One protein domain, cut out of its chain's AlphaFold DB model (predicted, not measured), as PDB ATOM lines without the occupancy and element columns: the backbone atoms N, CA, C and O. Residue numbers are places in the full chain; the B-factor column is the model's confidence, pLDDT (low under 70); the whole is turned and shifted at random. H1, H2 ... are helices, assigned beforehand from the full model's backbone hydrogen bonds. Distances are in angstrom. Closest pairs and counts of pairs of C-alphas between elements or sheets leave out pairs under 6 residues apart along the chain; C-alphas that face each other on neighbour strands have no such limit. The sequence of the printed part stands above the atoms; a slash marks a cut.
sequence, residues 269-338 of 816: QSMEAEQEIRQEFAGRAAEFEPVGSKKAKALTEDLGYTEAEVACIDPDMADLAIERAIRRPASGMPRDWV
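AT A GLANCE: This is residues 269 to 338 of the 816 residues of an uncharacterized protein of Ectocarpus sp. CCAP 1310/34 (UniProt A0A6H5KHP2). One straight helix, H1, sticks out as a long arm from a small compact head, in which the short helices H2, H3 and H4 sit with H2 meeting both others. Residues 269 to 287 stand free, and this arm makes the length. The 70 printed residues hold four named helices, H1 to H4 in order, and no named strand: all helix. The whole is only just loose, close to extended, with radius of gyration of the C-alphas 16.4 A and spans of 56 by 22 by 17 A.

IN THESE COORDINATES: H1, residues 269 to 284, begins at C-alpha 269 (39.436, 59.866, -17.653) and measures 22.8 A. H2 is residues 294 to 302, 12.3 A; H3, residues 307 to 310, 5.0 A. H4, residues 315 to 323, 12.5 A, ends at C-alpha 323 (40.423, 30.246, 3.876).

HOW THE PARTS SIT: H1 is apart from H2, H3 and H4. H2 touches H3, the closest C-alphas being Lys 297 and Val 310, 6.9 A. H2 touches H4 at Thr 300 and Ile 322, closest C-alphas 6.3 A, at a steep tilt of 63 degrees, the same way. H3 and H4 are close but not clearly touching, closest C-alphas Val 310 and Ala 318, 7.6 A. In H1, H2 and H4 every O i to N i+4 pair is within hydrogen-bond range; H3 is too short for one.

THE WHOLE: The farthest C-alphas, Gln 269 and Ser 331, are 56.5 A apart. The printed part has no cut and no long link. Residues 281 to 289 and 291 have pLDDT under 70.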
ATOM      1  N   GLN A 269      39.238  61.312 -17.489       84.94
ATOM      2  CA  GLN A 269      39.436  59.866 -17.653       84.94
ATOM      3  C   GLN A 269      40.076  59.231 -16.409       84.94
ATOM      4  O   GLN A 269      39.620  58.177 -15.967       84.94
ATOM      5  N   SER A 270      41.052  59.892 -15.777       80.25
ATOM      6  CA  SER A 270      41.643  59.394 -14.522       80.25
ATOM      7  C   SER A 270      40.642  59.353 -13.355       80.25
ATOM      8  O   SER A 270      40.625  58.380 -12.601       80.25
ATOM      9  N   MET A 271      39.741  60.339 -13.230       88.69
ATOM     10  CA  MET A 271      38.670  60.297 -12.221       88.69
ATOM     11  C   MET A 271      37.582  59.255 -12.512       88.69
ATOM     12  O   MET A 271      36.929  58.788 -11.575       88.69
ATOM     13  N   GLU A 272      37.341  58.908 -13.774       91.31
ATOM     14  CA  GLU A 272      36.411  57.837 -14.146       91.31
ATOM     15  C   GLU A 272      37.038  56.460 -13.846       91.31
ATOM     16  O   GLU A 272      36.402  55.649 -13.168       91.31
ATOM     17  N   ALA A 273      38.322  56.257 -14.165       87.25
ATOM     18  CA  ALA A 273      39.082  55.057 -13.795       87.25
ATOM     19  C   ALA A 273      39.211  54.863 -12.267       87.25
ATOM     20  O   ALA A 273      38.963  53.768 -11.758       87.25
ATOM     21  N   GLU A 274      39.502  55.921 -11.493       83.56
ATOM     22  CA  GLU A 274      39.485  55.850 -10.019       83.56
ATOM     23  C   GLU A 274      38.121  55.394  -9.467       83.56
ATOM     24  O   GLU A 274      38.054  54.727  -8.429       83.56
ATOM     25  N   GLN A 275      37.017  55.786 -10.111       87.44
ATOM     26  CA  GLN A 275      35.667  55.411  -9.686       87.44
ATOM     27  C   GLN A 275      35.302  53.983 -10.090       87.44
ATOM     28  O   GLN A 275      34.559  53.334  -9.353       87.44
ATOM     29  N   GLU A 276      35.817  53.479 -11.209       90.00
ATOM     30  CA  GLU A 276      35.660  52.082 -11.622       90.00
ATOM     31  C   GLU A 276      36.415  51.143 -10.669       90.00
ATOM     32  O   GLU A 276      35.794  50.280 -10.048       90.00
ATOM     33  N   ILE A 277      37.699  51.414 -10.402       80.25
ATOM     34  CA  ILE A 277      38.521  50.651  -9.443       80.25
ATOM     35  C   ILE A 277      37.882  50.651  -8.043       80.25
ATOM     36  O   ILE A 277      37.761  49.606  -7.400       80.25
ATOM     37  N   ARG A 278      37.398  51.806  -7.557       78.31
ATOM     38  CA  ARG A 278      36.706  51.882  -6.253       78.31
ATOM     39  C   ARG A 278      35.390  51.100  -6.218       78.31
ATOM     40  O   ARG A 278      35.026  50.614  -5.148       78.31
ATOM     41  N   GLN A 279      34.682  50.972  -7.340       79.06
ATOM     42  CA  GLN A 279      33.476  50.143  -7.427       79.06
ATOM     43  C   GLN A 279      33.816  48.651  -7.481       79.06
ATOM     44  O   GLN A 279      33.141  47.865  -6.818       79.06
ATOM     45  N   GLU A 280      34.881  48.256  -8.181       73.38
ATOM     46  CA  GLU A 280      35.301  46.856  -8.244       73.38
ATOM     47  C   GLU A 280      35.784  46.337  -6.881       73.38
ATOM     48  O   GLU A 280      35.305  45.306  -6.402       73.38
ATOM     49  N   PHE A 281      36.647  47.089  -6.188       63.19
ATOM     50  CA  PHE A 281      37.089  46.733  -4.834       63.19
ATOM     51  C   PHE A 281      35.929  46.716  -3.826       63.19
ATOM     52  O   PHE A 281      35.889  45.842  -2.959       63.19
ATOM     53  N   ALA A 282      34.948  47.619  -3.956       62.53
ATOM     54  CA  ALA A 282      33.724  47.574  -3.151       62.53
ATOM     55  C   ALA A 282      32.836  46.355  -3.478       62.53
ATOM     56  O   ALA A 282      32.143  45.857  -2.591       62.53
ATOM     57  N   GLY A 283      32.877  45.858  -4.719       57.28
ATOM     58  CA  GLY A 283      32.238  44.612  -5.140       57.28
ATOM     59  C   GLY A 283      32.904  43.381  -4.523       57.28
ATOM     60  O   GLY A 283      32.237  42.618  -3.828       57.28
ATOM     61  N   ARG A 284      34.225  43.225  -4.690       52.66
ATOM     62  CA  ARG A 284      34.992  42.098  -4.117       52.66
ATOM     63  C   ARG A 284      34.879  42.052  -2.582       52.66
ATOM     64  O   ARG A 284      34.690  40.984  -2.005       52.66
ATOM     65  N   ALA A 285      34.882  43.211  -1.915       48.28
ATOM     66  CA  ALA A 285      34.672  43.319  -0.466       48.28
ATOM     67  C   ALA A 285      33.252  42.932   0.012       48.28
ATOM     68  O   ALA A 285      33.042  42.784   1.215       48.28
ATOM     69  N   ALA A 286      32.280  42.765  -0.891       53.22
ATOM     70  CA  ALA A 286      30.929  42.304  -0.566       53.22
ATOM     71  C   ALA A 286      30.742  40.778  -0.706       53.22
ATOM     72  O   ALA A 286      29.724  40.255  -0.249       53.22
ATOM     73  N   GLU A 287      31.695  40.055  -1.311       56.12
ATOM     74  CA  GLU A 287      31.627  38.589  -1.459       56.12
ATOM     75  C   GLU A 287      32.131  37.837  -0.215       56.12
ATOM     76  O   GLU A 287      31.648  36.740   0.096       56.12
ATOM     77  N   PHE A 288      33.043  38.452   0.545       54.81
ATOM     78  CA  PHE A 288      33.447  37.981   1.870       54.81
ATOM     79  C   PHE A 288      32.350  38.295   2.895       54.81
ATOM     80  O   PHE A 288      32.263  39.386   3.458       54.81
ATOM     81  N   GLU A 289      31.479  37.314   3.140       69.50
ATOM     82  CA  GLU A 289      30.500  37.392   4.224       69.50
ATOM     83  C   GLU A 289      31.217  37.465   5.585       69.50
ATOM     84  O   GLU A 289      31.891  36.503   5.949       69.50
ATOM     85  N   PRO A 290      31.039  38.538   6.380       71.31
ATOM     86  CA  PRO A 290      31.807  38.739   7.607       71.31
ATOM     87  C   PRO A 290      31.526  37.636   8.632       71.31
ATOM     88  O   PRO A 290      30.383  37.193   8.746       71.31
ATOM     89  N   VAL A 291      32.527  37.270   9.445       63.41
ATOM     90  CA  VAL A 291      32.550  36.155  10.429       63.41
ATOM     91  C   VAL A 291      31.265  35.941  11.249       63.41
ATOM     92  O   VAL A 291      30.908  34.814  11.595       63.41
ATOM     93  N   GLY A 292      30.509  37.002  11.549       75.06
ATOM     94  CA  GLY A 292      29.187  36.896  12.184       75.06
ATOM     95  C   GLY A 292      28.117  36.159  11.352       75.06
ATOM     96  O   GLY A 292      27.039  35.862  11.877       75.06
ATOM     97  N   SER A 293      28.389  35.872  10.074       87.75
ATOM     98  CA  SER A 293      27.516  35.184   9.123       87.75
ATOM     99  C   SER A 293      27.182  33.754   9.557       87.75
ATOM    100  O   SER A 293      27.982  33.026  10.138       87.75
ATOM    101  N   LYS A 294      25.978  33.306   9.185       89.94
ATOM    102  CA  LYS A 294      25.559  31.904   9.328       89.94
ATOM    103  C   LYS A 294      26.381  30.951   8.453       89.94
ATOM    104  O   LYS A 294      26.521  29.790   8.815       89.94
ATOM    105  N   LYS A 295      26.895  31.430   7.317       90.75
ATOM    106  CA  LYS A 295      27.722  30.656   6.383       90.75
ATOM    107  C   LYS A 295      29.142  30.499   6.916       90.75
ATOM    108  O   LYS A 295      29.627  29.376   6.952       90.75
ATOM    109  N   ALA A 296      29.747  31.584   7.409       89.62
ATOM    110  CA  ALA A 296      31.045  31.535   8.084       89.62
ATOM    111  C   ALA A 296      31.018  30.513   9.232       89.62
ATOM    112  O   ALA A 296      31.790  29.560   9.218       89.62
ATOM    113  N   LYS A 297      30.030  30.616  10.137       92.88
ATOM    114  CA  LYS A 297      29.846  29.657  11.241       92.88
ATOM    115  C   LYS A 297      29.684  28.208  10.783       92.88
ATOM    116  O   LYS A 297      30.350  27.340  11.334       92.88
ATOM    117  N   ALA A 298      28.857  27.948   9.767       94.62
ATOM    118  CA  ALA A 298      28.693  26.599   9.222       94.62
ATOM    119  C   ALA A 298      30.016  26.035   8.666       94.62
ATOM    120  O   ALA A 298      30.346  24.884   8.933       94.62
ATOM    121  N   LEU A 299      30.814  26.856   7.973       95.69
ATOM    122  CA  LEU A 299      32.134  26.457   7.474       95.69
ATOM    123  C   LEU A 299      33.131  26.187   8.616       95.69
ATOM    124  O   LEU A 299      33.900  25.231   8.541       95.69
ATOM    125  N   THR A 300      33.109  26.969   9.704       94.56
ATOM    126  CA  THR A 300      33.948  26.688  10.884       94.56
ATOM    127  C   THR A 300      33.490  25.423  11.631       94.56
ATOM    128  O   THR A 300      34.323  24.652  12.107       94.56
ATOM    129  N   GLU A 301      32.182  25.155  11.693       95.50
ATOM    130  CA  GLU A 301      31.621  23.913  12.247       95.50
ATOM    131  C   GLU A 301      32.002  22.681  11.399       95.50
ATOM    132  O   GLU A 301      32.426  21.667  11.960       95.50
ATOM    133  N   ASP A 302      31.977  22.779  10.063       97.12
ATOM    134  CA  ASP A 302      32.435  21.725   9.136       97.12
ATOM    135  C   ASP A 302      33.949  21.435   9.258       97.12
ATOM    136  O   ASP A 302      34.395  20.295   9.076       97.12
ATOM    137  N   LEU A 303      34.760  22.430   9.645       97.38
ATOM    138  CA  LEU A 303      36.175  22.253  10.018       97.38
ATOM    139  C   LEU A 303      36.373  21.602  11.404       97.38
ATOM    140  O   LEU A 303      37.508  21.325  11.816       97.38
ATOM    141  N   GLY A 304      35.277  21.304  12.103       97.38
ATOM    142  CA  GLY A 304      35.232  20.549  13.350       97.38
ATOM    143  C   GLY A 304      35.285  21.392  14.621       97.38
ATOM    144  O   GLY A 304      35.439  20.809  15.697       97.38
ATOM    145  N   TYR A 305      35.186  22.724  14.530       97.12
ATOM    146  CA  TYR A 305      35.081  23.604  15.700       97.12
ATOM    147  C   TYR A 305      33.684  23.519  16.314       97.12
ATOM    148  O   TYR A 305      32.680  23.454  15.612       97.12
ATOM    149  N   THR A 306      33.603  23.492  17.644       96.94
ATOM    150  CA  THR A 306      32.303  23.493  18.333       96.94
ATOM    151  C   THR A 306      31.694  24.897  18.349       96.94
ATOM    152  O   THR A 306      32.431  25.874  18.400       96.94
ATOM    153  N   GLU A 307      30.363  25.026  18.394       95.31
ATOM    154  CA  GLU A 307      29.667  26.333  18.468       95.31
ATOM    155  C   GLU A 307      30.231  27.244  19.585       95.31
ATOM    156  O   GLU A 307      30.372  28.454  19.407       95.31
ATOM    157  N   ALA A 308      30.628  26.658  20.722       95.25
ATOM    158  CA  ALA A 308      31.244  27.366  21.845       95.25
ATOM    159  C   ALA A 308      32.700  27.811  21.590       95.25
ATOM    160  O   ALA A 308      33.140  28.803  22.167       95.25
ATOM    161  N   GLU A 309      33.442  27.097  20.739       96.00
ATOM    162  CA  GLU A 309      34.738  27.547  20.224       96.00
ATOM    163  C   GLU A 309      34.534  28.653  19.188       96.00
ATOM    164  O   GLU A 309      35.095  29.725  19.363       96.00
ATOM    165  N   VAL A 310      33.653  28.467  18.197       96.12
ATOM    166  CA  VAL A 310      33.325  29.471  17.162       96.12
ATOM    167  C   VAL A 310      32.818  30.790  17.765       96.12
ATOM    168  O   VAL A 310      33.118  31.861  17.250       96.12
ATOM    169  N   ALA A 311      32.105  30.749  18.895       95.31
ATOM    170  CA  ALA A 311      31.695  31.942  19.644       95.31
ATOM    171  C   ALA A 311      32.837  32.659  20.405       95.31
ATOM    172  O   ALA A 311      32.615  33.753  20.923       95.31
ATOM    173  N   CYS A 312      34.022  32.047  20.496       96.56
ATOM    174  CA  CYS A 312      35.207  32.569  21.182       96.56
ATOM    175  C   CYS A 312      36.439  32.719  20.267       96.56
ATOM    176  O   CYS A 312      37.465  33.191  20.756       96.56
ATOM    177  N   ILE A 313      36.376  32.305  18.994       96.81
ATOM    178  CA  ILE A 313      37.448  32.541  18.015       96.81
ATOM    179  C   ILE A 313      37.528  34.046  17.724       96.81
ATOM    180  O   ILE A 313      36.501  34.707  17.564       96.81
ATOM    181  N   ASP A 314      38.744  34.585  17.672       96.50
ATOM    182  CA  ASP A 314      38.995  35.946  17.192       96.50
ATOM    183  C   ASP A 314      38.641  36.049  15.691       96.50
ATOM    184  O   ASP A 314      39.096  35.186  14.936       96.50
ATOM    185  N   PRO A 315      37.816  37.017  15.236       95.06
ATOM    186  CA  PRO A 315      37.277  37.037  13.874       95.06
ATOM    187  C   PRO A 315      38.307  36.787  12.766       95.06
ATOM    188  O   PRO A 315      38.109  35.887  11.949       95.06
ATOM    189  N   ASP A 316      39.441  37.481  12.804       95.50
ATOM    190  CA  ASP A 316      40.499  37.376  11.795       95.50
ATOM    191  C   ASP A 316      41.070  35.940  11.712       95.50
ATOM    192  O   ASP A 316      41.464  35.458  10.649       95.50
ATOM    193  N   MET A 317      41.047  35.207  12.832       96.75
ATOM    194  CA  MET A 317      41.474  33.808  12.922       96.75
ATOM    195  C   MET A 317      40.379  32.814  12.501       96.75
ATOM    196  O   MET A 317      40.704  31.683  12.135       96.75
ATOM    197  N   ALA A 318      39.099  33.207  12.513       95.69
ATOM    198  CA  ALA A 318      38.015  32.411  11.936       95.69
ATOM    199  C   ALA A 318      38.075  32.434  10.404       95.69
ATOM    200  O   ALA A 318      38.000  31.371   9.785       95.69
ATOM    201  N   ASP A 319      38.280  33.611   9.807       95.00
ATOM    202  CA  ASP A 319      38.449  33.743   8.356       95.00
ATOM    203  C   ASP A 319      39.716  33.005   7.894       95.00
ATOM    204  O   ASP A 319      39.624  32.132   7.031       95.00
ATOM    205  N   LEU A 320      40.861  33.194   8.567       96.44
ATOM    206  CA  LEU A 320      42.093  32.437   8.288       96.44
ATOM    207  C   LEU A 320      41.896  30.907   8.387       96.44
ATOM    208  O   LEU A 320      42.505  30.143   7.628       96.44
ATOM    209  N   ALA A 321      41.058  30.435   9.316       96.50
ATOM    210  CA  ALA A 321      40.733  29.016   9.441       96.50
ATOM    211  C   ALA A 321      39.872  28.509   8.275       96.50
ATOM    212  O   ALA A 321      40.123  27.404   7.789       96.50
ATOM    213  N   ILE A 322      38.900  29.305   7.815       96.88
ATOM    214  CA  ILE A 322      38.039  28.998   6.666       96.88
ATOM    215  C   ILE A 322      38.863  28.995   5.371       96.88
ATOM    216  O   ILE A 322      38.894  27.973   4.684       96.88
ATOM    217  N   GLU A 323      39.587  30.080   5.077       95.81
ATOM    218  CA  GLU A 323      40.423  30.246   3.876       95.81
ATOM    219  C   GLU A 323      41.427  29.104   3.693       95.81
ATOM    220  O   GLU A 323      41.578  28.549   2.605       95.81
ATOM    221  N   ARG A 324      42.120  28.731   4.776       97.06
ATOM    222  CA  ARG A 324      43.177  27.708   4.753       97.06
ATOM    223  C   ARG A 324      42.667  26.310   5.123       97.06
ATOM    224  O   ARG A 324      43.476  25.401   5.312       97.06
ATOM    225  N   ALA A 325      41.347  26.137   5.250       96.12
ATOM    226  CA  ALA A 325      40.670  24.903   5.654       96.12
ATOM    227  C   ALA A 325      41.297  24.217   6.894       96.12
ATOM    228  O   ALA A 325      41.452  22.989   6.951       96.12
ATOM    229  N   ILE A 326      41.689  25.012   7.896       96.75
ATOM    230  CA  ILE A 326      42.427  24.544   9.075       96.75
ATOM    231  C   ILE A 326      41.479  23.782   9.997       96.75
ATOM    232  O   ILE A 326      40.699  24.370  10.742       96.75
ATOM    233  N   ARG A 327      41.584  22.453   9.997       97.19
ATOM    234  CA  ARG A 327      40.804  21.588  10.895       97.19
ATOM    235  C   ARG A 327      41.163  21.820  12.361       97.19
ATOM    236  O   ARG A 327      42.341  21.953  12.696       97.19
ATOM    237  N   ARG A 328      40.155  21.757  13.235       96.62
ATOM    238  CA  ARG A 328      40.316  21.897  14.691       96.62
ATOM    239  C   ARG A 328      41.437  20.995  15.246       96.62
ATOM    240  O   ARG A 328      41.359  19.770  15.090       96.62
ATOM    241  N   PRO A 329      42.435  21.545  15.966       94.81
ATOM    242  CA  PRO A 329      43.474  20.744  16.607       94.81
ATOM    243  C   PRO A 329      42.917  19.788  17.674       94.81
ATOM    244  O   PRO A 329      42.075  20.153  18.494       94.81
ATOM    245  N   ALA A 330      43.453  18.564  17.736       92.62
ATOM    246  CA  ALA A 330      43.049  17.560  18.731       92.62
ATOM    247  C   ALA A 330      43.369  17.961  20.191       92.62
ATOM    248  O   ALA A 330      42.814  17.389  21.128       92.62
ATOM    249  N   SER A 331      44.241  18.954  20.387       91.38
ATOM    250  CA  SER A 331      44.535  19.606  21.669       91.38
ATOM    251  C   SER A 331      43.435  20.555  22.163       91.38
ATOM    252  O   SER A 331      43.529  21.045  23.286       91.38
ATOM    253  N   GLY A 332      42.423  20.836  21.336       92.12
ATOM    254  CA  GLY A 332      41.556  22.001  21.486       92.12
ATOM    255  C   GLY A 332      42.171  23.256  20.858       92.12
ATOM    256  O   GLY A 332      43.297  23.230  20.349       92.12
ATOM    257  N   MET A 333      41.395  24.336  20.886       94.00
ATOM    258  CA  MET A 333      41.707  25.624  20.262       94.00
ATOM    259  C   MET A 333      43.021  26.251  20.781       94.00
ATOM    260  O   MET A 333      43.256  26.227  21.997       94.00
ATOM    261  N   PRO A 334      43.874  26.827  19.910       93.25
ATOM    262  CA  PRO A 334      45.035  27.610  20.339       93.25
ATOM    263  C   PRO A 334      44.609  28.830  21.173       93.25
ATOM    264  O   PRO A 334      43.504  29.346  21.016       93.25
ATOM    265  N   ARG A 335      45.466  29.296  22.089       92.44
ATOM    266  CA  ARG A 335      45.120  30.409  23.006       92.44
ATOM    267  C   ARG A 335      45.140  31.765  22.312       92.44
ATOM    268  O   ARG A 335      44.348  32.634  22.637       92.44
ATOM    269  N   ASP A 336      46.060  31.889  21.375       93.69
ATOM    270  CA  ASP A 336      46.251  32.947  20.392       93.69
ATOM    271  C   ASP A 336      45.067  33.098  19.421       93.69
ATOM    272  O   ASP A 336      44.927  34.146  18.806       93.69
ATOM    273  N   TRP A 337      44.185  32.096  19.327       96.38
ATOM    274  CA  TRP A 337      42.950  32.164  18.537       96.38
ATOM    275  C   TRP A 337      41.733  32.596  19.372       96.38
ATOM    276  O   TRP A 337      40.642  32.705  18.825       96.38
ATOM    277  N   VAL A 338      41.871  32.788  20.692       95.50
ATOM    278  CA  VAL A 338      40.759  33.197  21.566       95.50
ATOM    279  C   VAL A 338      40.643  34.719  21.571       95.50
ATOM    280  O   VAL A 338      41.576  35.399  22.000       95.50
TER     281      VAL A 338